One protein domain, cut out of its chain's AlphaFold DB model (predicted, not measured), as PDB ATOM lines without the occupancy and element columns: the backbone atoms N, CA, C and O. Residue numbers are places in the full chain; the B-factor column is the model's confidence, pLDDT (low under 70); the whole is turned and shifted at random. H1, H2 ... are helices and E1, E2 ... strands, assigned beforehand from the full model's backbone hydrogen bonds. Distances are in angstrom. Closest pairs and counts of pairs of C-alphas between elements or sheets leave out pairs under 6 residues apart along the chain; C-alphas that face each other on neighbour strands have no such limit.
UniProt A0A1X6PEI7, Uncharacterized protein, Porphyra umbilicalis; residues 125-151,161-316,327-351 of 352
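This is residues 125 to 151, 161 to 316 and 327 to 351 of the 352 residues of an uncharacterized protein of Porphyra umbilicalis (UniProt A0A1X6PEI7). This is an elongated body of two lobes: in one, the long helix H1 and the shorter H2 pack on one face of a strongly twisted sheet of five strands; in the other, the short helix H5 packs on two smaller sheets, E6 E7 E8 E9 and E4 E5 E12. Strand E11 of the large sheet runs on into E12 of the smallest, which joins the lobes. The printed part has 208 residues, with five named helices and twelve named strands in the order H1 E1 H2 E2 E3 H3 H4 E4 E5 E6 E7 E8 E9 E10 E11 E12 H5; the class is mixed, helices and strands. The sheets, in the orders E1 - E11 - E10 - E3 - E2, E6 - E7 - E8 - E9 and E4 - E5 - E12, are all antiparallel. The whole is compact, with a radius of gyration of the C-alphas of 19.1 A, and spans 64 by 41 by 30 A.

H1, residues 130 to 147, begins at C-alpha 130 (-14.055, 26.326, 31.430) and is 26.0 A long. After the first cut come E1, residues 166 to 174, 24.4 A long, and H2, residues 175 to 184, 14.3 A long. E2, residues 189 to 194, and E3, residues 198 to 204, form a hairpin. H3 is residues 209 to 215 and H4 is residues 220 to 227. E4, residues 228 to 232, and E5, residues 238 to 242, form another hairpin. E6, residues 245 to 248, E7, residues 254 to 261, E8, residues 266 to 272, and E9, residues 288 to 294, are a meander, each strand the antiparallel neighbour of the one before; E7 bends by 67 degrees at residue 258. E10, residues 308 to 313, precedes the second cut. E11, residues 328 to 336, is 26.7 A long and E12 is residues 338 to 340. H5, residues 345 to 351, ends at C-alpha 351 (20.156, 33.081, 31.860).

H1 and H2 are on the same face of the five-stranded sheet, two layers, with helices on one face. H1 lies over E1 and E11 at a height over the sheet of 8.9 A; its closest C-alphas to E1 are Pro 143 and Val 169, 6.1 A. H2 has a height of 10.0 A and lies over E10 and, only just, with 3 of its C-alphas, over E3. H1, with residues 130 to 136, touches H2 about perpendicular at 86 degrees, closest at the C-alphas of Gly 132 and Leu 181, 4.1 A. H3 only grazes this sheet. In it, N 169 and O 333 of E1 and E11 are 2.8 A apart, N 332 and O 310 of E11 and E10 2.8 A, N 311 and O 202 of E10 and E3 2.8 A, and N 192 and O 201 of E2 and E3 2.8 A. H1, with residues 140 to 147, touches H4, closest at the C-alphas of Arg 144 and Ala 226, 5.8 A. H5 has a height of 9.5 A over the sheet E6 E7 E8 E9 and 9.8 A over the sheet E4 E5 E12. N 240 and O 340 of E5 and E12, 2.8 A, and N 269 and O 291 of E8 and E9, 2.9 A, are within hydrogen-bond range. In H2, H3, H4 and H5 every O i to N i+4 pair is within range; in H1, 13 of 14.

The two C-alphas farthest apart are those of Arg 126 and Glu 279, 65.6 A. Residues 152 to 160 and 317 to 326 are not printed; the gaps between C-alphas 151 and 161 and between C-alphas 316 and 327 are 20.0 A and 8.6 A. The links E8 to E9 and E9 to E10 are long. The mean pLDDT of the printed part is 85.3; 18 residues are under 70, among them 161 to 164 and 341 to 345.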
ATOM      1  N   ALA A 125     -21.038  24.009  29.635       64.88
ATOM      2  CA  ALA A 125     -21.795  23.448  30.758       64.88
ATOM      3  C   ALA A 125     -21.369  22.019  31.149       64.88
ATOM      4  O   ALA A 125     -21.640  21.590  32.267       64.88
ATOM      5  N   ARG A 126     -20.710  21.279  30.247       70.94
ATOM      6  CA  ARG A 126     -20.087  19.974  30.537       70.94
ATOM      7  C   ARG A 126     -18.667  20.100  31.083       70.94
ATOM      8  O   ARG A 126     -18.089  19.090  31.474       70.94
ATOM      9  N   ASP A 127     -18.098  21.299  31.066       78.75
ATOM     10  CA  ASP A 127     -16.681  21.517  31.291       78.75
ATOM     11  C   ASP A 127     -16.426  22.283  32.599       78.75
ATOM     12  O   ASP A 127     -16.456  23.514  32.652       78.75
ATOM     13  N   THR A 128     -16.152  21.524  33.664       82.19
ATOM     14  CA  THR A 128     -16.119  21.952  35.077       82.19
ATOM     15  C   THR A 128     -15.240  23.173  35.378       82.19
ATOM     16  O   THR A 128     -15.482  23.860  36.367       82.19
ATOM     17  N   HIS A 129     -14.227  23.450  34.549       89.81
ATOM     18  CA  HIS A 129     -13.264  24.543  34.757       89.81
ATOM     19  C   HIS A 129     -13.081  25.438  33.516       89.81
ATOM     20  O   HIS A 129     -11.990  25.967  33.269       89.81
ATOM     21  N   ALA A 130     -14.119  25.567  32.680       89.56
ATOM     22  CA  ALA A 130     -14.055  26.326  31.430       89.56
ATOM     23  C   ALA A 130     -13.664  27.804  31.636       89.56
ATOM     24  O   ALA A 130     -12.879  28.351  30.854       89.56
ATOM     25  N   LEU A 131     -14.162  28.449  32.698       90.69
ATOM     26  CA  LEU A 131     -13.823  29.834  33.029       90.69
ATOM     27  C   LEU A 131     -12.414  29.919  33.629       90.69
ATOM     28  O   LEU A 131     -11.670  30.844  33.300       90.69
ATOM     29  N   GLY A 132     -12.023  28.930  34.439       93.25
ATOM     30  CA  GLY A 132     -10.667  28.782  34.973       93.25
ATOM     31  C   GLY A 132      -9.603  28.681  33.876       93.25
ATOM     32  O   GLY A 132      -8.626  29.432  33.894       93.25
ATOM     33  N   ARG A 133      -9.811  27.836  32.855       92.88
ATOM     34  CA  ARG A 133      -8.902  27.749  31.696       92.88
ATOM     35  C   ARG A 133      -8.909  29.005  30.833       92.88
ATOM     36  O   ARG A 133      -7.840  29.446  30.424       92.88
ATOM     37  N   ALA A 134     -10.067  29.624  30.595       92.88
ATOM     38  CA  ALA A 134     -10.122  30.898  29.875       92.88
ATOM     39  C   ALA A 134      -9.337  32.004  30.612       92.88
ATOM     40  O   ALA A 134      -8.615  32.786  29.985       92.88
ATOM     41  N   LEU A 135      -9.420  32.036  31.949       95.06
ATOM     42  CA  LEU A 135      -8.643  32.939  32.794       95.06
ATOM     43  C   LEU A 135      -7.144  32.618  32.746       95.06
ATOM     44  O   LEU A 135      -6.353  33.547  32.581       95.06
ATOM     45  N   ALA A 136      -6.756  31.340  32.805       94.62
ATOM     46  CA  ALA A 136      -5.374  30.896  32.620       94.62
ATOM     47  C   ALA A 136      -4.813  31.398  31.277       94.62
ATOM     48  O   ALA A 136      -3.825  32.130  31.254       94.62
ATOM     49  N   THR A 137      -5.503  31.153  30.157       93.38
ATOM     50  CA  THR A 137      -5.099  31.642  28.823       93.38
ATOM     51  C   THR A 137      -4.959  33.172  28.767       93.38
ATOM     52  O   THR A 137      -4.024  33.696  28.151       93.38
ATOM     53  N   CYS A 138      -5.834  33.920  29.447       94.19
ATOM     54  CA  CYS A 138      -5.690  35.374  29.597       94.19
ATOM     55  C   CYS A 138      -4.462  35.759  30.444       94.19
ATOM     56  O   CYS A 138      -3.757  36.716  30.114       94.19
ATOM     57  N   ALA A 139      -4.188  35.012  31.513       92.94
ATOM     58  CA  ALA A 139      -3.057  35.201  32.414       92.94
ATOM     59  C   ALA A 139      -1.705  34.771  31.815       92.94
ATOM     60  O   ALA A 139      -0.686  35.302  32.237       92.94
ATOM     61  N   VAL A 140      -1.667  33.929  30.780       91.94
ATOM     62  CA  VAL A 140      -0.452  33.701  29.969       91.94
ATOM     63  C   VAL A 140      -0.274  34.810  28.925       91.94
ATOM     64  O   VAL A 140       0.774  35.456  28.835       91.94
ATOM     65  N   SER A 141      -1.318  35.082  28.137       90.44
ATOM     66  CA  SER A 141      -1.236  35.978  26.973       90.44
ATOM     67  C   SER A 141      -1.007  37.452  27.331       90.44
ATOM     68  O   SER A 141      -0.238  38.138  26.650       90.44
ATOM     69  N   ARG A 142      -1.628  37.968  28.404       90.19
ATOM     70  CA  ARG A 142      -1.516  39.390  28.785       90.19
ATOM     71  C   ARG A 142      -0.122  39.768  29.310       90.19
ATOM     72  O   ARG A 142       0.403  40.773  28.819       90.19
ATOM     73  N   PRO A 143       0.520  39.024  30.239       85.62
ATOM     74  CA  PRO A 143       1.918  39.258  30.591       85.62
ATOM     75  C   PRO A 143       2.821  39.105  29.383       85.62
ATOM     76  O   PRO A 143       3.588  40.023  29.132       85.62
ATOM     77  N   ARG A 144       2.684  38.035  28.588       87.31
ATOM     78  CA  ARG A 144       3.529  37.794  27.409       87.31
ATOM     79  C   ARG A 144       3.483  38.968  26.425       87.31
ATOM     80  O   ARG A 144       4.534  39.508  26.088       87.31
ATOM     81  N   GLY A 145       2.298  39.468  26.066       86.69
ATOM     82  CA  GLY A 145       2.159  40.670  25.231       86.69
ATOM     83  C   GLY A 145       2.796  41.925  25.847       86.69
ATOM     84  O   GLY A 145       3.450  42.707  25.153       86.69
ATOM     85  N   LYS A 146       2.690  42.104  27.171       86.69
ATOM     86  CA  LYS A 146       3.334  43.225  27.875       86.69
ATOM     87  C   LYS A 146       4.858  43.062  27.973       86.69
ATOM     88  O   LYS A 146       5.569  44.050  27.803       86.69
ATOM     89  N   VAL A 147       5.363  41.842  28.172       85.50
ATOM     90  CA  VAL A 147       6.787  41.464  28.149       85.50
ATOM     91  C   VAL A 147       7.407  41.765  26.787       85.50
ATOM     92  O   VAL A 147       8.503  42.312  26.752       85.50
ATOM     93  N   HIS A 148       6.676  41.532  25.696       85.31
ATOM     94  CA  HIS A 148       7.091  41.865  24.329       85.31
ATOM     95  C   HIS A 148       6.862  43.346  23.959       85.31
ATOM     96  O   HIS A 148       7.255  43.790  22.883       85.31
ATOM     97  N   THR A 149       6.258  44.152  24.839       85.81
ATOM     98  CA  THR A 149       6.109  45.599  24.623       85.81
ATOM     99  C   THR A 149       7.346  46.338  25.132       85.81
ATOM    100  O   THR A 149       7.661  46.286  26.330       85.81
ATOM    101  N   ARG A 150       8.029  47.070  24.239       81.38
ATOM    102  CA  ARG A 150       9.241  47.841  24.564       81.38
ATOM    103  C   ARG A 150       9.016  48.740  25.796       81.38
ATOM    104  O   ARG A 150       8.022  49.467  25.833       81.38
ATOM    105  N   PRO A 151       9.915  48.739  26.801       75.75
ATOM    106  CA  PRO A 151       9.818  49.666  27.927       75.75
ATOM    107  C   PRO A 151       9.906  51.129  27.461       75.75
ATOM    108  O   PRO A 151      10.695  51.472  26.579       75.75
ATOM    109  N   VAL A 161      15.328  52.710  46.084       53.41
ATOM    110  CA  VAL A 161      15.868  51.643  46.931       53.41
ATOM    111  C   VAL A 161      14.774  50.599  47.168       53.41
ATOM    112  O   VAL A 161      13.616  50.945  47.414       53.41
ATOM    113  N   GLY A 162      15.148  49.323  47.128       60.62
ATOM    114  CA  GLY A 162      14.268  48.172  47.271       60.62
ATOM    115  C   GLY A 162      13.955  47.506  45.932       60.62
ATOM    116  O   GLY A 162      14.813  47.355  45.065       60.62
ATOM    117  N   ARG A 163      12.709  47.053  45.786       64.56
ATOM    118  CA  ARG A 163      12.249  46.242  44.653       64.56
ATOM    119  C   ARG A 163      12.119  47.068  43.371       64.56
ATOM    120  O   ARG A 163      11.224  47.909  43.263       64.56
ATOM    121  N   ALA A 164      12.939  46.751  42.376       65.25
ATOM    122  CA  ALA A 164      12.823  47.299  41.033       65.25
ATOM    123  C   ALA A 164      11.871  46.459  40.154       65.25
ATOM    124  O   ALA A 164      11.473  45.348  40.505       65.25
ATOM    125  N   GLY A 165      11.465  47.026  39.012       75.19
ATOM    126  CA  GLY A 165      10.890  46.276  37.887       75.19
ATOM    127  C   GLY A 165       9.709  45.340  38.187       75.19
ATOM    128  O   GLY A 165       9.828  44.135  38.010       75.19
ATOM    129  N   LEU A 166       8.528  45.850  38.568       83.69
ATOM    130  CA  LEU A 166       7.318  45.011  38.646       83.69
ATOM    131  C   LEU A 166       6.463  45.081  37.368       83.69
ATOM    132  O   LEU A 166       5.930  46.134  37.005       83.69
ATOM    133  N   LEU A 167       6.267  43.933  36.716       87.25
ATOM    134  CA  LEU A 167       5.345  43.765  35.600       87.25
ATOM    135  C   LEU A 167       3.954  43.352  36.104       87.25
ATOM    136  O   LEU A 167       3.655  42.174  36.282       87.25
ATOM    137  N   THR A 168       3.072  44.333  36.282       90.56
ATOM    138  CA  THR A 168       1.650  44.088  36.578       90.56
ATOM    139  C   THR A 168       0.799  44.075  35.309       90.56
ATOM    140  O   THR A 168       0.919  44.979  34.474       90.56
ATOM    141  N   VAL A 169      -0.106  43.107  35.183       92.00
ATOM    142  CA  VAL A 169      -1.208  43.106  34.211       92.00
ATOM    143  C   VAL A 169      -2.562  43.037  34.907       92.00
ATOM    144  O   VAL A 169      -2.678  42.736  36.095       92.00
ATOM    145  N   TYR A 170      -3.588  43.348  34.128       94.50
ATOM    146  CA  TYR A 170      -4.956  43.535  34.568       94.50
ATOM    147  C   TYR A 170      -5.872  42.729  33.654       94.50
ATOM    148  O   TYR A 170      -5.831  42.915  32.438       94.50
ATOM    149  N   ILE A 171      -6.668  41.839  34.239       94.88
ATOM    150  CA  ILE A 171      -7.590  40.950  33.532       94.88
ATOM    151  C   ILE A 171      -8.943  41.074  34.224       94.88
ATOM    152  O   ILE A 171      -9.046  40.850  35.426       94.88
ATOM    153  N   ASP A 172      -9.968  41.471  33.481       93.31
ATOM    154  CA  ASP A 172     -11.334  41.519  33.997       93.31
ATOM    155  C   ASP A 172     -11.913  40.097  33.966       93.31
ATOM    156  O   ASP A 172     -11.869  39.430  32.932       93.31
ATOM    157  N   CYS A 173     -12.382  39.597  35.111       91.81
ATOM    158  CA  CYS A 173     -12.887  38.230  35.250       91.81
ATOM    159  C   CYS A 173     -13.842  38.096  36.443       91.81
ATOM    160  O   CYS A 173     -13.757  38.835  37.431       91.81
ATOM    161  N   THR A 174     -14.755  37.129  36.373       91.12
ATOM    162  CA  THR A 174     -15.635  36.803  37.501       91.12
ATOM    163  C   THR A 174     -14.857  36.128  38.623       91.12
ATOM    164  O   THR A 174     -13.788  35.548  38.409       91.12
ATOM    165  N   ARG A 175     -15.419  36.172  39.829       89.94
ATOM    166  CA  ARG A 175     -14.924  35.404  40.969       89.94
ATOM    167  C   ARG A 175     -14.861  33.904  40.676       89.94
ATOM    168  O   ARG A 175     -13.832  33.289  40.929       89.94
ATOM    169  N   LYS A 176     -15.909  33.357  40.055       90.62
ATOM    170  CA  LYS A 176     -15.996  31.943  39.667       90.62
ATOM    171  C   LYS A 176     -14.834  31.496  38.772       90.62
ATOM    172  O   LYS A 176     -14.273  30.434  38.995       90.62
ATOM    173  N   ALA A 177     -14.393  32.337  37.832       93.31
ATOM    174  CA  ALA A 177     -13.215  32.047  37.012       93.31
ATOM    175  C   ALA A 177     -11.919  31.940  37.845       93.31
ATOM    176  O   ALA A 177     -11.060  31.115  37.548       93.31
ATOM    177  N   MET A 178     -11.780  32.757  38.898       94.19
ATOM    178  CA  MET A 178     -10.658  32.667  39.840       94.19
ATOM    179  C   MET A 178     -10.766  31.417  40.727       94.19
ATOM    180  O   MET A 178      -9.756  30.769  40.976       94.19
ATOM    181  N   GLU A 179     -11.968  31.064  41.186       93.56
ATOM    182  CA  GLU A 179     -12.218  29.862  41.996       93.56
ATOM    183  C   GLU A 179     -11.951  28.574  41.191       93.56
ATOM    184  O   GLU A 179     -11.227  27.707  41.669       93.56
ATOM    185  N   GLU A 180     -12.403  28.491  39.934       94.69
ATOM    186  CA  GLU A 180     -12.071  27.388  39.016       94.69
ATOM    187  C   GLU A 180     -10.564  27.294  38.719       94.69
ATOM    188  O   GLU A 180     -10.027  26.192  38.639       94.69
ATOM    189  N   LEU A 181      -9.861  28.427  38.570       95.56
ATOM    190  CA  LEU A 181      -8.402  28.448  38.391       95.56
ATOM    191  C   LEU A 181      -7.666  27.927  39.637       95.56
ATOM    192  O   LEU A 181      -6.680  27.200  39.518       95.56
ATOM    193  N   ILE A 182      -8.144  28.306  40.826       94.88
ATOM    194  CA  ILE A 182      -7.606  27.860  42.114       94.88
ATOM    195  C   ILE A 182      -7.791  26.354  42.286       94.88
ATOM    196  O   ILE A 182      -6.831  25.679  42.647       94.88
ATOM    197  N   ASP A 183      -8.986  25.834  42.010       94.56
ATOM    198  CA  ASP A 183      -9.309  24.415  42.167       94.56
ATOM    199  C   ASP A 183      -8.531  23.541  41.167       94.56
ATOM    200  O   ASP A 183      -7.788  22.641  41.565       94.56
ATOM    201  N   MET A 184      -8.581  23.895  39.876       94.38
ATOM    202  CA  MET A 184      -7.884  23.184  38.796       94.38
ATOM    203  C   MET A 184      -6.374  23.041  39.054       94.38
ATOM    204  O   MET A 184      -5.804  21.980  38.799       94.38
ATOM    205  N   ASN A 185      -5.734  24.092  39.581       93.44
ATOM    206  CA  ASN A 185      -4.294  24.121  39.863       93.44
ATOM    207  C   ASN A 185      -3.952  23.873  41.348       93.44
ATOM    208  O   ASN A 185      -2.793  24.022  41.735       93.44
ATOM    209  N   LYS A 186      -4.932  23.491  42.185       93.44
ATOM    210  CA  LYS A 186      -4.784  23.195  43.628       93.44
ATOM    211  C   LYS A 186      -4.061  24.297  44.418       93.44
ATOM    212  O   LYS A 186      -3.196  24.031  45.255       93.44
ATOM    213  N   LEU A 187      -4.393  25.554  44.132       93.88
ATOM    214  CA  LEU A 187      -3.683  26.721  44.653       93.88
ATOM    215  C   LEU A 187      -4.099  27.064  46.085       93.88
ATOM    216  O   LEU A 187      -5.281  27.160  46.412       93.88
ATOM    217  N   VAL A 188      -3.119  27.370  46.934       92.88
ATOM    218  CA  VAL A 188      -3.394  27.958  48.249       92.88
ATOM    219  C   VAL A 188      -3.772  29.426  48.058       92.88
ATOM    220  O   VAL A 188      -2.963  30.237  47.596       92.88
ATOM    221  N   SER A 189      -5.005  29.778  48.424       92.50
ATOM    222  CA  SER A 189      -5.523  31.143  48.332       92.50
ATOM    223  C   SER A 189      -5.931  31.695  49.696       92.50
ATOM    224  O   SER A 189      -6.354  30.969  50.593       92.50
ATOM    225  N   VAL A 190      -5.808  33.013  49.851       92.38
ATOM    226  CA  VAL A 190      -6.299  33.758  51.011       92.38
ATOM    227  C   VAL A 190      -7.426  34.670  50.546       92.38
ATOM    228  O   VAL A 190      -7.201  35.629  49.800       92.38
ATOM    229  N   VAL A 191      -8.645  34.380  51.001       89.06
ATOM    230  CA  VAL A 191      -9.815  35.238  50.792       89.06
ATOM    231  C   VAL A 191      -9.922  36.220  51.953       89.06
ATOM    232  O   VAL A 191      -9.969  35.835  53.119       89.06
ATOM    233  N   THR A 192      -9.970  37.510  51.636       85.00
ATOM    234  CA  THR A 192     -10.129  38.589  52.613       85.00
ATOM    235  C   THR A 192     -11.396  39.380  52.314       85.00
ATOM    236  O   THR A 192     -11.609  39.840  51.193       85.00
ATOM    237  N   ARG A 193     -12.238  39.567  53.335       80.94
ATOM    238  CA  ARG A 193     -13.402  40.462  53.316       80.94
ATOM    239  C   ARG A 193     -13.183  41.532  54.381       80.94
ATOM    240  O   ARG A 193     -12.870  41.212  55.528       80.94
ATOM    241  N   ARG A 194     -13.308  42.813  54.025       73.31
ATOM    242  CA  ARG A 194     -13.147  43.903  55.004       73.31
ATOM    243  C   ARG A 194     -14.391  43.988  55.892       73.31
ATOM    244  O   ARG A 194     -15.503  43.918  55.382       73.31
ATOM    245  N   LYS A 195     -14.195  44.216  57.198       63.00
ATOM    246  CA  LYS A 195     -15.233  44.179  58.256       63.00
ATOM    247  C   LYS A 195     -16.470  45.081  58.043       63.00
ATOM    248  O   LYS A 195     -17.450  44.903  58.747       63.00
ATOM    249  N   MET A 196     -16.432  46.022  57.096       66.25
ATOM    250  CA  MET A 196     -17.485  47.014  56.822       66.25
ATOM    251  C   MET A 196     -17.950  46.957  55.356       66.25
ATOM    252  O   MET A 196     -17.834  47.946  54.636       66.25
ATOM    253  N   GLY A 197     -18.368  45.782  54.869       63.81
ATOM    254  CA  GLY A 197     -18.879  45.614  53.495       63.81
ATOM    255  C   GLY A 197     -17.894  46.023  52.386       63.81
ATOM    256  O   GLY A 197     -18.308  46.411  51.300       63.81
ATOM    257  N   GLY A 198     -16.588  46.009  52.674       68.69
ATOM    258  CA  GLY A 198     -15.563  46.372  51.696       68.69
ATOM    259  C   GLY A 198     -15.214  45.198  50.775       68.69
ATOM    260  O   GLY A 198     -15.398  44.047  51.180       68.69
ATOM    261  N   PRO A 199     -14.656  45.485  49.583       76.06
ATOM    262  CA  PRO A 199     -14.553  44.525  48.489       76.06
ATOM    263  C   PRO A 199     -13.796  43.263  48.892       76.06
ATOM    264  O   PRO A 199     -12.714  43.335  49.490       76.06
ATOM    265  N   VAL A 200     -14.357  42.114  48.525       85.12
ATOM    266  CA  VAL A 200     -13.729  40.805  48.654       85.12
ATOM    267  C   VAL A 200     -12.489  40.762  47.762       85.12
ATOM    268  O   VAL A 200     -12.500  41.184  46.605       85.12
ATOM    269  N   CYS A 201     -11.387  40.267  48.316       89.56
ATOM    270  CA  CYS A 201     -10.146  40.048  47.584       89.56
ATOM    271  C   CYS A 201      -9.688  38.605  47.787       89.56
ATOM    272  O   CYS A 201      -9.509  38.177  48.928       89.56
ATOM    273  N   CYS A 202      -9.455  37.882  46.693       92.69
ATOM    274  CA  CYS A 202      -8.844  36.555  46.705       92.69
ATOM    275  C   CYS A 202      -7.392  36.676  46.234       92.69
ATOM    276  O   CYS A 202      -7.124  37.287  45.199       92.69
ATOM    277  N   THR A 203      -6.449  36.154  47.015       94.75
ATOM    278  CA  THR A 203      -5.009  36.311  46.771       94.75
ATOM    279  C   THR A 203      -4.299  34.964  46.768       94.75
ATOM    280  O   THR A 203      -4.335  34.258  47.769       94.75
ATOM    281  N   VAL A 204      -3.578  34.663  45.687       95.56
ATOM    282  CA  VAL A 204      -2.578  33.587  45.612       95.56
ATOM    283  C   VAL A 204      -1.184  34.222  45.546       95.56
ATOM    284  O   VAL A 204      -0.980  35.233  44.864       95.56
ATOM    285  N   GLN A 205      -0.231  33.649  46.280       93.75
ATOM    286  CA  GLN A 205       1.171  34.083  46.348       93.75
ATOM    287  C   GLN A 205       2.065  32.894  45.961       93.75
ATOM    288  O   GLN A 205       2.281  32.021  46.800       93.75
ATOM    289  N   PRO A 206       2.546  32.818  44.708       91.81
ATOM    290  CA  PRO A 206       3.501  31.793  44.293       91.81
ATOM    291  C   PRO A 206       4.814  31.863  45.082       91.81
ATOM    292  O   PRO A 206       5.264  32.949  45.449       91.81
ATOM    293  N   SER A 207       5.440  30.710  45.316       88.44
ATOM    294  CA  SER A 207       6.725  30.585  46.023       88.44
ATOM    295  C   SER A 207       7.933  31.047  45.206       88.44
ATOM    296  O   SER A 207       8.954  31.398  45.792       88.44
ATOM    297  N   ASP A 208       7.804  31.044  43.880       87.69
ATOM    298  CA  ASP A 208       8.855  31.238  42.879       87.69
ATOM    299  C   ASP A 208       8.211  31.423  41.481       87.69
ATOM    300  O   ASP A 208       6.982  31.512  41.354       87.69
ATOM    301  N   LEU A 209       9.032  31.518  40.428       86.94
ATOM    302  CA  LEU A 209       8.563  31.702  39.050       86.94
ATOM    303  C   LEU A 209       7.865  30.445  38.490       86.94
ATOM    304  O   LEU A 209       6.810  30.580  37.875       86.94
ATOM    305  N   ALA A 210       8.365  29.242  38.788       88.19
ATOM    306  CA  ALA A 210       7.773  27.985  38.325       88.19
ATOM    307  C   ALA A 210       6.405  27.720  38.983       88.19
ATOM    308  O   ALA A 210       5.460  27.271  38.335       88.19
ATOM    309  N   ALA A 211       6.243  28.092  40.254       90.75
ATOM    310  CA  ALA A 211       4.953  28.090  40.935       90.75
ATOM    311  C   ALA A 211       3.962  29.094  40.313       90.75
ATOM    312  O   ALA A 211       2.760  28.827  40.284       90.75
ATOM    313  N   LEU A 212       4.433  30.238  39.793       91.25
ATOM    314  CA  LEU A 212       3.582  31.184  39.059       91.25
ATOM    315  C   LEU A 212       3.171  30.618  37.693       91.25
ATOM    316  O   LEU A 212       2.009  30.757  37.313       91.25
ATOM    317  N   GLU A 213       4.097  29.983  36.972       90.69
ATOM    318  CA  GLU A 213       3.829  29.298  35.702       90.69
ATOM    319  C   GLU A 213       2.763  28.215  35.871       90.69
ATOM    320  O   GLU A 213       1.755  28.234  35.162       90.69
ATOM    321  N   ALA A 214       2.945  27.327  36.855       92.12
ATOM    322  CA  ALA A 214       1.988  26.284  37.200       92.12
ATOM    323  C   ALA A 214       0.618  26.877  37.575       92.12
ATOM    324  O   ALA A 214      -0.412  26.414  37.086       92.12
ATOM    325  N   ALA A 215       0.595  27.957  38.366       93.44
ATOM    326  CA  ALA A 215      -0.641  28.603  38.805       93.44
ATOM    327  C   ALA A 215      -1.491  29.206  37.676       93.44
ATOM    328  O   ALA A 215      -2.700  29.364  37.862       93.44
ATOM    329  N   VAL A 216      -0.901  29.529  36.519       92.50
ATOM    330  CA  VAL A 216      -1.628  30.051  35.346       92.50
ATOM    331  C   VAL A 216      -1.496  29.165  34.101       92.50
ATOM    332  O   VAL A 216      -1.815  29.609  33.000       92.50
ATOM    333  N   CYS A 217      -1.053  27.917  34.275       90.00
ATOM    334  CA  CYS A 217      -0.861  26.926  33.213       90.00
ATOM    335  C   CYS A 217       0.031  27.412  32.047       90.00
ATOM    336  O   CYS A 217      -0.278  27.147  30.883       90.00
ATOM    337  N   MET A 218       1.125  28.135  32.325       90.00
ATOM    338  CA  MET A 218       2.105  28.463  31.277       90.00
ATOM    339  C   MET A 218       2.779  27.193  30.761       90.00
ATOM    340  O   MET A 218       3.168  26.325  31.541       90.00
ATOM    341  N   THR A 219       2.980  27.104  29.447       88.19
ATOM    342  CA  THR A 219       3.867  26.077  28.891       88.19
ATOM    343  C   THR A 219       5.339  26.487  29.064       88.19
ATOM    344  O   THR A 219       5.640  27.687  29.088       88.19
ATOM    345  N   PRO A 220       6.298  25.538  29.071       85.56
ATOM    346  CA  PRO A 220       7.728  25.865  29.043       85.56
ATOM    347  C   PRO A 220       8.131  26.740  27.841       85.56
ATOM    348  O   PRO A 220       9.089  27.510  27.919       85.56
ATOM    349  N   SER A 221       7.380  26.662  26.733       85.69
ATOM    350  CA  SER A 221       7.565  27.518  25.555       85.69
ATOM    351  C   SER A 221       7.104  28.957  25.815       85.69
ATOM    352  O   SER A 221       7.830  29.899  25.491       85.69
ATOM    353  N   ASP A 222       5.949  29.143  26.470       85.62
ATOM    354  CA  ASP A 222       5.471  30.466  26.888       85.62
ATOM    355  C   ASP A 222       6.465  31.136  27.832       85.62
ATOM    356  O   ASP A 222       6.863  32.276  27.568       85.62
ATOM    357  N   LEU A 223       6.926  30.413  28.866       83.38
ATOM    358  CA  LEU A 223       7.977  30.897  29.758       83.38
ATOM    359  C   LEU A 223       9.221  31.282  28.964       83.38
ATOM    360  O   LEU A 223       9.679  32.411  29.088       83.38
ATOM    361  N   SER A 224       9.765  30.381  28.142       81.81
ATOM    362  CA  SER A 224      11.011  30.636  27.405       81.81
ATOM    363  C   SER A 224      10.906  31.880  26.519       81.81
ATOM    364  O   SER A 224      11.829  32.693  26.490       81.81
ATOM    365  N   SER A 225       9.750  32.092  25.873       80.19
ATOM    366  CA  SER A 225       9.479  33.298  25.077       80.19
ATOM    367  C   SER A 225       9.393  34.582  25.912       80.19
ATOM    368  O   SER A 225       9.663  35.670  25.411       80.19
ATOM    369  N   ALA A 226       9.006  34.475  27.185       80.75
ATOM    370  CA  ALA A 226       8.847  35.606  28.090       80.75
ATOM    371  C   ALA A 226      10.078  35.846  28.989       80.75
ATOM    372  O   ALA A 226      10.281  36.973  29.439       80.75
ATOM    373  N   LYS A 227      10.917  34.827  29.227       82.19
ATOM    374  CA  LYS A 227      12.084  34.875  30.125       82.19
ATOM    375  C   LYS A 227      13.066  35.966  29.706       82.19
ATOM    376  O   LYS A 227      13.623  36.623  30.577       82.19
ATOM    377  N   THR A 228      13.238  36.174  28.397       84.50
ATOM    378  CA  THR A 228      14.171  37.152  27.817       84.50
ATOM    379  C   THR A 228      13.561  37.844  26.601       84.50
ATOM    380  O   THR A 228      13.155  37.186  25.649       84.50
ATOM    381  N   CYS A 229      13.537  39.177  26.591       85.44
ATOM    382  CA  CYS A 229      13.042  39.980  25.469       85.44
ATOM    383  C   CYS A 229      13.993  41.142  25.152       85.44
ATOM    384  O   CYS A 229      14.133  42.071  25.949       85.44
ATOM    385  N   ARG A 230      14.630  41.103  23.972       85.56
ATOM    386  CA  ARG A 230      15.601  42.106  23.499       85.56
ATOM    387  C   ARG A 230      14.929  43.160  22.609       85.56
ATOM    388  O   ARG A 230      14.187  42.832  21.689       85.56
ATOM    389  N   PHE A 231      15.241  44.431  22.849       85.19
ATOM    390  CA  PHE A 231      14.702  45.594  22.140       85.19
ATOM    391  C   PHE A 231      15.830  46.487  21.608       85.19
ATOM    392  O   PHE A 231      16.334  47.350  22.329       85.19
ATOM    393  N   SER A 232      16.195  46.343  20.334       84.44
ATOM    394  CA  SER A 232      17.109  47.270  19.648       84.44
ATOM    395  C   SER A 232      16.406  48.577  19.265       84.44
ATOM    396  O   SER A 232      15.188  48.626  19.075       84.44
ATOM    397  N   SER A 233      17.139  49.688  19.190       82.12
ATOM    398  CA  SER A 233      16.659  50.963  18.639       82.12
ATOM    399  C   SER A 233      17.353  51.283  17.314       82.12
ATOM    400  O   SER A 233      18.404  50.730  17.008       82.12
ATOM    401  N   ARG A 234      16.794  52.224  16.537       80.81
ATOM    402  CA  ARG A 234      17.466  52.759  15.336       80.81
ATOM    403  C   ARG A 234      18.780  53.491  15.649       80.81
ATOM    404  O   ARG A 234      19.578  53.679  14.748       80.81
ATOM    405  N   ALA A 235      18.988  53.899  16.901       78.50
ATOM    406  CA  ALA A 235      20.202  54.555  17.384       78.50
ATOM    407  C   ALA A 235      21.141  53.556  18.093       78.50
ATOM    408  O   ALA A 235      21.753  53.897  19.099       78.50
ATOM    409  N   GLY A 236      21.158  52.289  17.661       74.19
ATOM    410  CA  GLY A 236      21.974  51.211  18.236       74.19
ATOM    411  C   GLY A 236      21.480  50.668  19.583       74.19
ATOM    412  O   GLY A 236      21.493  49.462  19.789       74.19
ATOM    413  N   THR A 237      20.961  51.522  20.475       75.75
ATOM    414  CA  THR A 237      20.698  51.150  21.879       75.75
ATOM    415  C   THR A 237      19.825  49.905  22.060       75.75
ATOM    416  O   THR A 237      18.663  49.848  21.627       75.75
ATOM    417  N   VAL A 238      20.388  48.924  22.764       78.88
ATOM    418  CA  VAL A 238      19.758  47.658  23.143       78.88
ATOM    419  C   VAL A 238      19.214  47.764  24.566       78.88
ATOM    420  O   VAL A 238      19.865  48.294  25.461       78.88
ATOM    421  N   VAL A 239      17.999  47.261  24.781       80.88
ATOM    422  CA  VAL A 239      17.438  47.036  26.119       80.88
ATOM    423  C   VAL A 239      16.953  45.598  26.192       80.88
ATOM    424  O   VAL A 239      16.176  45.183  25.333       80.88
ATOM    425  N   THR A 240      17.355  44.855  27.216       83.56
ATOM    426  CA  THR A 240      16.905  43.480  27.450       83.56
ATOM    427  C   THR A 240      16.032  43.443  28.697       83.56
ATOM    428  O   THR A 240      16.444  43.866  29.772       83.56
ATOM    429  N   ARG A 241      14.796  42.958  28.563       85.94
ATOM    430  CA  ARG A 241      13.928  42.644  29.701       85.94
ATOM    431  C   ARG A 241      14.109  41.178  30.064       85.94
ATOM    432  O   ARG A 241      13.999  40.337  29.174       85.94
ATOM    433  N   LEU A 242      14.305  40.895  31.348       85.94
ATOM    434  CA  LEU A 242      14.293  39.536  31.889       85.94
ATOM    435  C   LEU A 242      13.105  39.372  32.841       85.94
ATOM    436  O   LEU A 242      12.796  40.307  33.575       85.94
ATOM    437  N   LEU A 243      12.456  38.205  32.872       86.94
ATOM    438  CA  LEU A 243      11.554  37.837  33.976       86.94
ATOM    439  C   LEU A 243      12.390  37.341  35.159       86.94
ATOM    440  O   LEU A 243      12.503  36.146  35.416       86.94
ATOM    441  N   LEU A 244      13.020  38.299  35.832       87.31
ATOM    442  CA  LEU A 244      13.963  38.093  36.921       87.31
ATOM    443  C   LEU A 244      13.672  39.092  38.045       87.31
ATOM    444  O   LEU A 244      13.186  40.198  37.791       87.31
ATOM    445  N   GLU A 245      13.950  38.704  39.288       90.00
ATOM    446  CA  GLU A 245      13.846  39.600  40.437       90.00
ATOM    447  C   GLU A 245      15.087  40.502  40.531       90.00
ATOM    448  O   GLU A 245      16.219  40.026  40.509       90.00
ATOM    449  N   GLU A 246      14.853  41.810  40.655       88.88
ATOM    450  CA  GLU A 246      15.876  42.851  40.781       88.88
ATOM    451  C   GLU A 246      15.647  43.627  42.088       88.88
ATOM    452  O   GLU A 246      14.569  44.192  42.319       88.88
ATOM    453  N   VAL A 247      16.666  43.660  42.945       88.50
ATOM    454  CA  VAL A 247      16.673  44.404  44.211       88.50
ATOM    455  C   VAL A 247      17.842  45.381  44.192       88.50
ATOM    456  O   VAL A 247      18.989  44.978  44.026       88.50
ATOM    457  N   ARG A 248      17.567  46.673  44.389       87.06
ATOM    458  CA  ARG A 248      18.598  47.702  44.560       87.06
ATOM    459  C   ARG A 248      18.725  48.056  46.035       87.06
ATOM    460  O   ARG A 248      17.749  48.494  46.643       87.06
ATOM    461  N   ASP A 249      19.908  47.893  46.612       84.12
ATOM    462  CA  ASP A 249      20.125  48.248  48.015       84.12
ATOM    463  C   ASP A 249      20.334  49.766  48.221       84.12
ATOM    464  O   ASP A 249      20.263  50.573  47.289       84.12
ATOM    465  N   LYS A 250      20.562  50.177  49.475       81.69
ATOM    466  CA  LYS A 250      20.753  51.589  49.857       81.69
ATOM    467  C   LYS A 250      22.019  52.233  49.278       81.69
ATOM    468  O   LYS A 250      22.065  53.455  49.207       81.69
ATOM    469  N   SER A 251      23.024  51.445  48.893       80.81
ATOM    470  CA  SER A 251      24.250  51.927  48.241       80.81
ATOM    471  C   SER A 251      24.079  52.130  46.731       80.81
ATOM    472  O   SER A 251      24.948  52.706  46.085       80.81
ATOM    473  N   GLY A 252      22.952  51.679  46.164       80.00
ATOM    474  CA  GLY A 252      22.677  51.701  44.727       80.00
ATOM    475  C   GLY A 252      23.048  50.406  44.001       80.00
ATOM    476  O   GLY A 252      22.615  50.222  42.861       80.00
ATOM    477  N   LYS A 253      23.766  49.497  44.672       86.62
ATOM    478  CA  LYS A 253      24.181  48.192  44.152       86.62
ATOM    479  C   LYS A 253      22.970  47.323  43.807       86.62
ATOM    480  O   LYS A 253      22.015  47.226  44.587       86.62
ATOM    481  N   VAL A 254      23.012  46.707  42.627       87.81
ATOM    482  CA  VAL A 254      21.925  45.880  42.093       87.81
ATOM    483  C   VAL A 254      22.211  44.395  42.302       87.81
ATOM    484  O   VAL A 254      23.263  43.881  41.922       87.81
ATOM    485  N   TRP A 255      21.235  43.707  42.884       90.62
ATOM    486  CA  TRP A 255      21.228  42.275  43.144       90.62
ATOM    487  C   TRP A 255      20.145  41.623  42.282       90.62
ATOM    488  O   TRP A 255      18.956  41.915  42.441       90.62
ATOM    489  N   TYR A 256      20.548  40.728  41.382       91.44
ATOM    490  CA  TYR A 256      19.627  39.916  40.592       91.44
ATOM    491  C   TYR A 256      19.437  38.568  41.289       91.44
ATOM    492  O   TYR A 256      20.396  37.811  41.437       91.44
ATOM    493  N   ILE A 257      18.221  38.265  41.741       91.75
ATOM    494  CA  ILE A 257      17.940  37.018  42.464       91.75
ATOM    495  C   ILE A 257      17.629  35.929  41.434       91.75
ATOM    496  O   ILE A 257      16.583  35.974  40.786       91.75
ATOM    497  N   LEU A 258      18.553  34.977  41.273       90.94
ATOM    498  CA  LEU A 258      18.431  33.857  40.335       90.94
ATOM    499  C   LEU A 258      17.561  32.747  40.931       90.94
ATOM    500  O   LEU A 258      16.592  32.319  40.311       90.94
ATOM    501  N   GLU A 259      17.881  32.326  42.157       90.69
ATOM    502  CA  GLU A 259      17.149  31.292  42.892       90.69
ATOM    503  C   GLU A 259      17.030  31.648  44.377       90.69
ATOM    504  O   GLU A 259      17.820  32.416  44.937       90.69
ATOM    505  N   ARG A 260      16.022  31.069  45.029       90.81
ATOM    506  CA  ARG A 260      15.711  31.245  46.450       90.81
ATOM    507  C   ARG A 260      15.714  29.874  47.115       90.81
ATOM    508  O   ARG A 260      15.062  28.966  46.610       90.81
ATOM    509  N   TYR A 261      16.369  29.744  48.269       90.19
ATOM    510  CA  TYR A 261      16.399  28.515  49.070       90.19
ATOM    511  C   TYR A 261      15.760  28.780  50.446       90.19
ATOM    512  O   TYR A 261      16.470  29.079  51.413       90.19
ATOM    513  N   PRO A 262      14.414  28.722  50.572       85.75
ATOM    514  CA  PRO A 262      13.713  29.164  51.782       85.75
ATOM    515  C   PRO A 262      14.119  28.404  53.048       85.75
ATOM    516  O   PRO A 262      14.247  29.014  54.108       85.75
ATOM    517  N   SER A 263      14.363  27.095  52.930       88.69
ATOM    518  CA  SER A 263      14.773  26.218  54.038       88.69
ATOM    519  C   SER A 263      16.125  26.605  54.639       88.69
ATOM    520  O   SER A 263      16.320  26.498  55.847       88.69
ATOM    521  N   GLU A 264      17.046  27.081  53.801       90.06
ATOM    522  CA  GLU A 264      18.417  27.453  54.175       90.06
ATOM    523  C   GLU A 264      18.543  28.955  54.482       90.06
ATOM    524  O   GLU A 264      19.528  29.393  55.070       90.06
ATOM    525  N   ARG A 265      17.518  29.747  54.129       90.94
ATOM    526  CA  ARG A 265      17.522  31.222  54.144       90.94
ATOM    527  C   ARG A 265      18.656  31.814  53.304       90.94
ATOM    528  O   ARG A 265      19.227  32.851  53.652       90.94
ATOM    529  N   GLU A 266      18.932  31.176  52.172       94.19
ATOM    530  CA  GLU A 266      19.952  31.591  51.210       94.19
ATOM    531  C   GLU A 266      19.350  31.946  49.846       94.19
ATOM    532  O   GLU A 266      18.233  31.557  49.493       94.19
ATOM    533  N   LEU A 267      20.114  32.720  49.084       93.69
ATOM    534  CA  LEU A 267      19.793  33.213  47.754       93.69
ATOM    535  C   LEU A 267      20.962  32.886  46.827       93.69
ATOM    536  O   LEU A 267      22.113  33.163  47.172       93.69
ATOM    537  N   LEU A 268      20.673  32.354  45.638       94.62
ATOM    538  CA  LEU A 268      21.613  32.427  44.525       94.62
ATOM    539  C   LEU A 268      21.390  33.774  43.845       94.62
ATOM    540  O   LEU A 268      20.314  34.035  43.304       94.62
ATOM    541  N   VAL A 269      22.400  34.635  43.885       93.88
ATOM    542  CA  VAL A 269      22.343  35.979  43.308       93.88
ATOM    543  C   VAL A 269      23.406  36.141  42.239       93.88
ATOM    544  O   VAL A 269      24.502  35.601  42.363       93.88
ATOM    545  N   ALA A 270      23.103  36.921  41.212       93.44
ATOM    546  CA  ALA A 270      24.111  37.532  40.365       93.44
ATOM    547  C   ALA A 270      24.251  38.998  40.773       93.44
ATOM    548  O   ALA A 270      23.262  39.726  40.889       93.44
ATOM    549  N   VAL A 271      25.482  39.418  41.036       92.19
ATOM    550  CA  VAL A 271      25.777  40.739  41.582       92.19
ATOM    551  C   VAL A 271      27.092  41.252  41.011       92.19
ATOM    552  O   VAL A 271      28.047  40.494  40.843       92.19
ATOM    553  N   ARG A 272      27.139  42.547  40.707       90.00
ATOM    554  CA  ARG A 272      28.349  43.237  40.257       90.00
ATOM    555  C   ARG A 272      29.097  43.811  41.461       90.00
ATOM    556  O   ARG A 272      28.480  44.137  42.478       90.00
ATOM    557  N   GLU A 273      30.414  43.959  41.370       87.25
ATOM    558  CA  GLU A 273      31.178  44.682  42.396       87.25
ATOM    559  C   GLU A 273      30.796  46.172  42.418       87.25
ATOM    560  O   GLU A 273      30.448  46.703  43.472       87.25
ATOM    561  N   SER A 274      30.776  46.805  41.241       82.94
ATOM    562  CA  SER A 274      30.446  48.216  41.029       82.94
ATOM    563  C   SER A 274      29.792  48.411  39.657       82.94
ATOM    564  O   SER A 274      30.336  47.954  38.654       82.94
ATOM    565  N   ASP A 275      28.656  49.114  39.596       79.19
ATOM    566  CA  ASP A 275      27.927  49.456  38.353       79.19
ATOM    567  C   ASP A 275      28.562  50.637  37.577       79.19
ATOM    568  O   ASP A 275      27.891  51.337  36.818       79.19
ATOM    569  N   GLN A 276      29.864  50.881  37.759       79.94
ATOM    570  CA  GLN A 276      30.613  51.849  36.957       79.94
ATOM    571  C   GLN A 276      30.774  51.356  35.513       79.94
ATOM    572  O   GLN A 276      31.105  50.193  35.270       79.94
ATOM    573  N   LEU A 277      30.573  52.270  34.562       78.56
ATOM    574  CA  LEU A 277      30.828  52.047  33.140       78.56
ATOM    575  C   LEU A 277      32.244  52.510  32.779       78.56
ATOM    576  O   LEU A 277      32.722  53.517  33.300       78.56
ATOM    577  N   GLY A 278      32.896  51.789  31.871       75.69
ATOM    578  CA  GLY A 278      34.181  52.169  31.302       75.69
ATOM    579  C   GLY A 278      34.053  53.370  30.366       75.69
ATOM    580  O   GLY A 278      33.115  53.469  29.577       75.69
ATOM    581  N   GLU A 279      35.033  54.273  30.432       73.19
ATOM    582  CA  GLU A 279      35.005  55.577  29.750       73.19
ATOM    583  C   GLU A 279      34.960  55.501  28.213       73.19
ATOM    584  O   GLU A 279      34.594  56.482  27.568       73.19
ATOM    585  N   ARG A 280      35.361  54.368  27.618       70.19
ATOM    586  CA  ARG A 280      35.505  54.210  26.159       70.19
ATOM    587  C   ARG A 280      34.314  53.530  25.496       70.19
ATOM    588  O   ARG A 280      33.805  54.044  24.505       70.19
ATOM    589  N   ASP A 281      33.878  52.405  26.055       64.81
ATOM    590  CA  ASP A 281      32.974  51.475  25.366       64.81
ATOM    591  C   ASP A 281      31.544  51.487  25.936       64.81
ATOM    592  O   ASP A 281      30.643  50.873  25.372       64.81
ATOM    593  N   ALA A 282      31.313  52.212  27.041       67.12
ATOM    594  CA  ALA A 282      30.059  52.237  27.807       67.12
ATOM    595  C   ALA A 282      29.600  50.868  28.364       67.12
ATOM    596  O   ALA A 282      28.476  50.752  28.856       67.12
ATOM    597  N   ASP A 283      30.481  49.865  28.352       73.56
ATOM    598  CA  ASP A 283      30.331  48.595  29.062       73.56
ATOM    599  C   ASP A 283      30.671  48.734  30.554       73.56
ATOM    600  O   ASP A 283      31.386  49.646  30.970       73.56
ATOM    601  N   PHE A 284      30.174  47.817  31.385       78.62
ATOM    602  CA  PHE A 284      30.467  47.793  32.820       78.62
ATOM    603  C   PHE A 284      31.906  47.342  33.115       78.62
ATOM    604  O   PHE A 284      32.367  46.339  32.574       78.62
ATOM    605  N   LEU A 285      32.589  48.029  34.039       83.56
ATOM    606  CA  LEU A 285      33.978  47.725  34.424       83.56
ATOM    607  C   LEU A 285      34.148  46.360  35.108       83.56
ATOM    608  O   LEU A 285      35.185  45.719  34.958       83.56
ATOM    609  N   HIS A 286      33.141  45.924  35.867       85.81
ATOM    610  CA  HIS A 286      33.161  44.663  36.609       85.81
ATOM    611  C   HIS A 286      32.092  43.711  36.036       85.81
ATOM    612  O   HIS A 286      30.977  44.157  35.740       85.81
ATOM    613  N   PRO A 287      32.366  42.404  35.888       86.44
ATOM    614  CA  PRO A 287      31.372  41.439  35.428       86.44
ATOM    615  C   PRO A 287      30.314  41.142  36.505       86.44
ATOM    616  O   PRO A 287      30.506  41.416  37.693       86.44
ATOM    617  N   LEU A 288      29.190  40.552  36.092       89.81
ATOM    618  CA  LEU A 288      28.235  39.941  37.019       89.81
ATOM    619  C   LEU A 288      28.787  38.613  37.546       89.81
ATOM    620  O   LEU A 288      29.061  37.696  36.774       89.81
ATOM    621  N   GLU A 289      28.881  38.484  38.867       91.31
ATOM    622  CA  GLU A 289      29.345  37.268  39.533       91.31
ATOM    623  C   GLU A 289      28.183  36.548  40.224       91.31
ATOM    624  O   GLU A 289      27.422  37.156  40.983       91.31
ATOM    625  N   LYS A 290      28.065  35.233  39.997       94.00
ATOM    626  CA  LYS A 290      27.109  34.373  40.707       94.00
ATOM    627  C   LYS A 290      27.653  34.029  42.095       94.00
ATOM    628  O   LYS A 290      28.749  33.484  42.208       94.00
ATOM    629  N   LYS A 291      26.896  34.330  43.150       94.62
ATOM    630  CA  LYS A 291      27.261  34.084  44.555       94.62
ATOM    631  C   LYS A 291      26.074  33.517  45.326       94.62
ATOM    632  O   LYS A 291      24.927  33.856  45.045       94.62
ATOM    633  N   ARG A 292      26.355  32.673  46.319       95.75
ATOM    634  CA  ARG A 292      25.366  32.239  47.313       95.75
ATOM    635  C   ARG A 292      25.523  33.112  48.554       95.75
ATOM    636  O   ARG A 292      26.636  33.266  49.049       95.75
ATOM    637  N   VAL A 293      24.437  33.738  48.994       94.75
ATOM    638  CA  VAL A 293      24.423  34.718  50.097       94.75
ATOM    639  C   VAL A 293      23.224  34.467  51.002       94.75
ATOM    640  O   VAL A 293      22.232  33.882  50.559       94.75
ATOM    641  N   LYS A 294      23.264  34.919  52.259       93.50
ATOM    642  CA  LYS A 294      22.095  34.804  53.139       93.50
ATOM    643  C   LYS A 294      21.088  35.892  52.792       93.50
ATOM    644  O   LYS A 294      21.456  37.000  52.412       93.50
ATOM    645  N   VAL A 295      19.801  35.605  52.984       90.50
ATOM    646  CA  VAL A 295      18.704  36.568  52.761       90.50
ATOM    647  C   VAL A 295      18.943  37.882  53.521       90.50
ATOM    648  O   VAL A 295      18.683  38.957  52.991       90.50
ATOM    649  N   ASN A 296      19.501  37.801  54.734       89.81
ATOM    650  CA  ASN A 296      19.791  38.961  55.581       89.81
ATOM    651  C   ASN A 296      20.920  39.864  55.047       89.81
ATOM    652  O   ASN A 296      20.989  41.025  55.445       89.81
ATOM    653  N   ASP A 297      21.779  39.354  54.161       89.88
ATOM    654  CA  ASP A 297      22.910  40.101  53.597       89.88
ATOM    655  C   ASP A 297      22.457  41.020  52.441       89.88
ATOM    656  O   ASP A 297      23.144  41.981  52.092       89.88
ATOM    657  N   VAL A 298      21.274  40.762  51.859       88.19
ATOM    658  CA  VAL A 298      20.708  41.510  50.724       88.19
ATOM    659  C   VAL A 298      19.635  42.489  51.212       88.19
ATOM    660  O   VAL A 298      18.448  42.173  51.318       88.19
ATOM    661  N   ILE A 299      20.043  43.724  51.508       84.50
ATOM    662  CA  ILE A 299      19.147  44.750  52.059       84.50
ATOM    663  C   ILE A 299      18.008  45.074  51.078       84.50
ATOM    664  O   ILE A 299      18.229  45.602  49.991       84.50
ATOM    665  N   GLY A 300      16.766  44.850  51.518       81.00
ATOM    666  CA  GLY A 300      15.553  45.182  50.762       81.00
ATOM    667  C   GLY A 300      14.943  44.018  49.976       81.00
ATOM    668  O   GLY A 300      13.887  44.206  49.368       81.00
ATOM    669  N   VAL A 301      15.548  42.825  50.018       85.75
ATOM    670  CA  VAL A 301      14.916  41.603  49.507       85.75
ATOM    671  C   VAL A 301      13.706  41.230  50.374       85.75
ATOM    672  O   VAL A 301      13.711  41.414  51.592       85.75
ATOM    673  N   SER A 302      12.644  40.703  49.761       83.69
ATOM    674  CA  SER A 302      11.537  40.105  50.520       83.69
ATOM    675  C   SER A 302      11.833  38.636  50.816       83.69
ATOM    676  O   SER A 302      12.387  37.941  49.965       83.69
ATOM    677  N   GLU A 303      11.409  38.125  51.976       82.06
ATOM    678  CA  GLU A 303      11.448  36.681  52.268       82.06
ATOM    679  C   GLU A 303      10.650  35.865  51.235       82.06
ATOM    680  O   GLU A 303      11.037  34.754  50.880       82.06
ATOM    681  N   ARG A 304       9.548  36.428  50.726       84.31
ATOM    682  CA  ARG A 304       8.664  35.781  49.748       84.31
ATOM    683  C   ARG A 304       9.046  36.175  48.331       84.31
ATOM    684  O   ARG A 304       9.443  37.315  48.093       84.31
ATOM    685  N   TYR A 305       8.854  35.258  47.385       88.12
ATOM    686  CA  TYR A 305       9.045  35.582  45.980       88.12
ATOM    687  C   TYR A 305       8.078  36.695  45.541       88.12
ATOM    688  O   TYR A 305       6.879  36.642  45.830       88.12
ATOM    689  N   PRO A 306       8.577  37.733  44.854       87.62
ATOM    690  CA  PRO A 306       7.781  38.883  44.458       87.62
ATOM    691  C   PRO A 306       6.878  38.617  43.234       87.62
ATOM    692  O   PRO A 306       6.996  39.289  42.204       87.62
ATOM    693  N   ALA A 307       5.899  37.717  43.370       90.75
ATOM    694  CA  ALA A 307       4.792  37.540  42.428       90.75
ATOM    695  C   ALA A 307       3.440  37.357  43.136       90.75
ATOM    696  O   ALA A 307       3.376  36.961  44.296       90.75
ATOM    697  N   SER A 308       2.341  37.672  42.448       93.88
ATOM    698  CA  SER A 308       0.995  37.486  43.000       93.88
ATOM    699  C   SER A 308      -0.105  37.429  41.945       93.88
ATOM    700  O   SER A 308      -0.019  38.065  40.890       93.88
ATOM    701  N   LEU A 309      -1.174  36.706  42.282       95.81
ATOM    702  CA  LEU A 309      -2.463  36.721  41.597       95.81
ATOM    703  C   LEU A 309      -3.497  37.256  42.593       95.81
ATOM    704  O   LEU A 309      -3.807  36.594  43.582       95.81
ATOM    705  N   VAL A 310      -3.993  38.475  42.377       95.25
ATOM    706  CA  VAL A 310      -4.947  39.131  43.285       95.25
ATOM    707  C   VAL A 310      -6.228  39.457  42.533       95.25
ATOM    708  O   VAL A 310      -6.291  40.468  41.834       95.25
ATOM    709  N   TRP A 311      -7.258  38.631  42.693       95.75
ATOM    710  CA  TRP A 311      -8.608  38.991  42.270       95.75
ATOM    711  C   TRP A 311      -9.231  39.962  43.273       95.75
ATOM    712  O   TRP A 311      -9.105  39.786  44.488       95.75
ATOM    713  N   ARG A 312      -9.901  40.995  42.764       91.94
ATOM    714  CA  ARG A 312     -10.632  41.984  43.560       91.94
ATOM    715  C   ARG A 312     -12.034  42.157  43.004       91.94
ATOM    716  O   ARG A 312     -12.184  42.372  41.802       91.94
ATOM    717  N   GLU A 313     -13.014  42.135  43.892       89.19
ATOM    718  CA  GLU A 313     -14.408  42.448  43.597       89.19
ATOM    719  C   GLU A 313     -14.534  43.843  42.958       89.19
ATOM    720  O   GLU A 313     -13.934  44.826  43.415       89.19
ATOM    721  N   GLY A 314     -15.289  43.926  41.864       81.31
ATOM    722  CA  GLY A 314     -15.596  45.181  41.195       81.31
ATOM    723  C   GLY A 314     -16.638  45.979  41.976       81.31
ATOM    724  O   GLY A 314     -17.547  45.425  42.584       81.31
ATOM    725  N   ARG A 315     -16.563  47.314  41.921       69.88
ATOM    726  CA  ARG A 315     -17.644  48.165  42.440       69.88
ATOM    727  C   ARG A 315     -18.836  48.120  41.481       69.88
ATOM    728  O   ARG A 315     -18.947  48.989  40.615       69.88
ATOM    729  N   GLN A 316     -19.730  47.146  41.638       58.75
ATOM    730  CA  GLN A 316     -21.061  47.234  41.038       58.75
ATOM    731  C   GLN A 316     -21.766  48.482  41.590       58.75
ATOM    732  O   GLN A 316     -21.857  48.679  42.803       58.75
ATOM    733  N   GLU A 327     -20.349  37.784  40.521       74.06
ATOM    734  CA  GLU A 327     -19.409  38.746  41.119       74.06
ATOM    735  C   GLU A 327     -18.293  39.081  40.103       74.06
ATOM    736  O   GLU A 327     -17.276  38.391  39.982       74.06
ATOM    737  N   ALA A 328     -18.513  40.134  39.314       85.38
ATOM    738  CA  ALA A 328     -17.558  40.658  38.349       85.38
ATOM    739  C   ALA A 328     -16.433  41.396  39.080       85.38
ATOM    740  O   ALA A 328     -16.671  42.229  39.956       85.38
ATOM    741  N   GLY A 329     -15.192  41.117  38.700       90.81
ATOM    742  CA  GLY A 329     -14.027  41.712  39.329       90.81
ATOM    743  C   GLY A 329     -12.829  41.756  38.402       90.81
ATOM    744  O   GLY A 329     -12.945  41.689  37.176       90.81
ATOM    745  N   LYS A 330     -11.658  41.917  39.009       93.75
ATOM    746  CA  LYS A 330     -10.416  42.152  38.286       93.75
ATOM    747  C   LYS A 330      -9.275  41.376  38.917       93.75
ATOM    748  O   LYS A 330      -8.892  41.651  40.054       93.75
ATOM    749  N   LEU A 331      -8.712  40.440  38.161       95.19
ATOM    750  CA  LEU A 331      -7.434  39.820  38.469       95.19
ATOM    751  C   LEU A 331      -6.304  40.813  38.174       95.19
ATOM    752  O   LEU A 331      -6.135  41.314  37.059       95.19
ATOM    753  N   VAL A 332      -5.509  41.077  39.204       95.38
ATOM    754  CA  VAL A 332      -4.231  41.775  39.133       95.38
ATOM    755  C   VAL A 332      -3.138  40.721  39.251       95.38
ATOM    756  O   VAL A 332      -2.879  40.218  40.343       95.38
ATOM    757  N   MET A 333      -2.506  40.379  38.132       94.56
ATOM    758  CA  MET A 333      -1.342  39.491  38.109       94.56
ATOM    759  C   MET A 333      -0.078  40.340  38.097       94.56
ATOM    760  O   MET A 333       0.017  41.294  37.327       94.56
ATOM    761  N   SER A 334       0.887  40.018  38.950       92.19
ATOM    762  CA  SER A 334       2.144  40.757  39.061       92.19
ATOM    763  C   SER A 334       3.328  39.798  39.139       92.19
ATOM    764  O   SER A 334       3.310  38.883  39.955       92.19
ATOM    765  N   VAL A 335       4.352  40.025  38.314       89.81
ATOM    766  CA  VAL A 335       5.605  39.250  38.265       89.81
ATOM    767  C   VAL A 335       6.800  40.198  38.169       89.81
ATOM    768  O   VAL A 335       6.694  41.269  37.566       89.81
ATOM    769  N   SER A 336       7.924  39.853  38.791       88.38
ATOM    770  CA  SER A 336       9.120  40.704  38.739       88.38
ATOM    771  C   SER A 336       9.846  40.568  37.399       88.38
ATOM    772  O   SER A 336       9.826  39.509  36.773       88.38
ATOM    773  N   ALA A 337      10.391  41.682  36.920       86.75
ATOM    774  CA  ALA A 337      10.970  41.817  35.598       86.75
ATOM    775  C   ALA A 337      12.069  42.895  35.567       86.75
ATOM    776  O   ALA A 337      11.772  44.092  35.455       86.75
ATOM    777  N   ALA A 338      13.326  42.458  35.620       85.38
ATOM    778  CA  ALA A 338      14.511  43.295  35.468       85.38
ATOM    779  C   ALA A 338      14.587  43.977  34.084       85.38
ATOM    780  O   ALA A 338      14.102  43.449  33.071       85.38
ATOM    781  N   LEU A 339      15.225  45.152  34.029       80.81
ATOM    782  CA  LEU A 339      15.468  45.904  32.791       80.81
ATOM    783  C   LEU A 339      16.950  46.256  32.634       80.81
ATOM    784  O   LEU A 339      17.443  47.198  33.243       80.81
ATOM    785  N   LEU A 340      17.621  45.543  31.736       77.31
ATOM    786  CA  LEU A 340      19.041  45.693  31.443       77.31
ATOM    787  C   LEU A 340      19.270  46.623  30.245       77.31
ATOM    788  O   LEU A 340      18.673  46.443  29.179       77.31
ATOM    789  N   GLN A 341      20.162  47.600  30.409       69.69
ATOM    790  CA  GLN A 341      20.727  48.427  29.338       69.69
ATOM    791  C   GLN A 341      22.169  47.981  29.081       69.69
ATOM    792  O   GLN A 341      23.106  48.581  29.590       69.69
ATOM    793  N   CYS A 342      22.335  46.907  28.314       60.22
ATOM    794  CA  CYS A 342      23.649  46.422  27.905       60.22
ATOM    795  C   CYS A 342      23.569  45.574  26.629       60.22
ATOM    796  O   CYS A 342      22.507  45.056  26.247       60.22
ATOM    797  N   GLU A 343      24.721  45.454  25.970       58.31
ATOM    798  CA  GLU A 343      25.019  44.403  24.999       58.31
ATOM    799  C   GLU A 343      24.816  43.015  25.653       58.31
ATOM    800  O   GLU A 343      24.775  42.872  26.874       58.31
ATOM    801  N   ALA A 344      24.622  41.963  24.852       57.22
ATOM    802  CA  ALA A 344      23.971  40.716  25.293       57.22
ATOM    803  C   ALA A 344      24.677  39.892  26.404       57.22
ATOM    804  O   ALA A 344      24.106  38.900  26.861       57.22
ATOM    805  N   LEU A 345      25.884  40.273  26.828       64.81
ATOM    806  CA  LEU A 345      26.755  39.505  27.724       64.81
ATOM    807  C   LEU A 345      26.203  39.373  29.153       64.81
ATOM    808  O   LEU A 345      26.087  38.252  29.650       64.81
ATOM    809  N   ASP A 346      25.781  40.472  29.790       72.19
ATOM    810  CA  ASP A 346      25.175  40.418  31.135       72.19
ATOM    811  C   ASP A 346      23.895  39.567  31.136       72.19
ATOM    812  O   ASP A 346      23.644  38.797  32.061       72.19
ATOM    813  N   ALA A 347      23.082  39.671  30.077       71.62
ATOM    814  CA  ALA A 347      21.878  38.858  29.948       71.62
ATOM    815  C   ALA A 347      22.228  37.364  29.865       71.62
ATOM    816  O   ALA A 347      21.593  36.561  30.543       71.62
ATOM    817  N   ALA A 348      23.261  36.983  29.105       74.38
ATOM    818  CA  ALA A 348      23.724  35.598  29.044       74.38
ATOM    819  C   ALA A 348      24.175  35.075  30.424       74.38
ATOM    820  O   ALA A 348      23.767  33.980  30.815       74.38
ATOM    821  N   ALA A 349      24.920  35.879  31.193       75.94
ATOM    822  CA  ALA A 349      25.373  35.526  32.545       75.94
ATOM    823  C   ALA A 349      24.219  35.287  33.546       75.94
ATOM    824  O   ALA A 349      24.384  34.552  34.520       75.94
ATOM    825  N   LEU A 350      23.049  35.886  33.295       79.50
ATOM    826  CA  LEU A 350      21.832  35.766  34.108       79.50
ATOM    827  C   LEU A 350      20.872  34.650  33.653       79.50
ATOM    828  O   LEU A 350      19.919  34.346  34.371       79.50
ATOM    829  N   ILE A 351      21.069  34.076  32.460       73.31
ATOM    830  CA  ILE A 351      20.156  33.081  31.860       73.31
ATOM    831  C   ILE A 351      20.748  31.665  31.851       73.31
ATOM    832  O   ILE A 351      19.965  30.714  31.965       73.31
TER     833      ILE A 351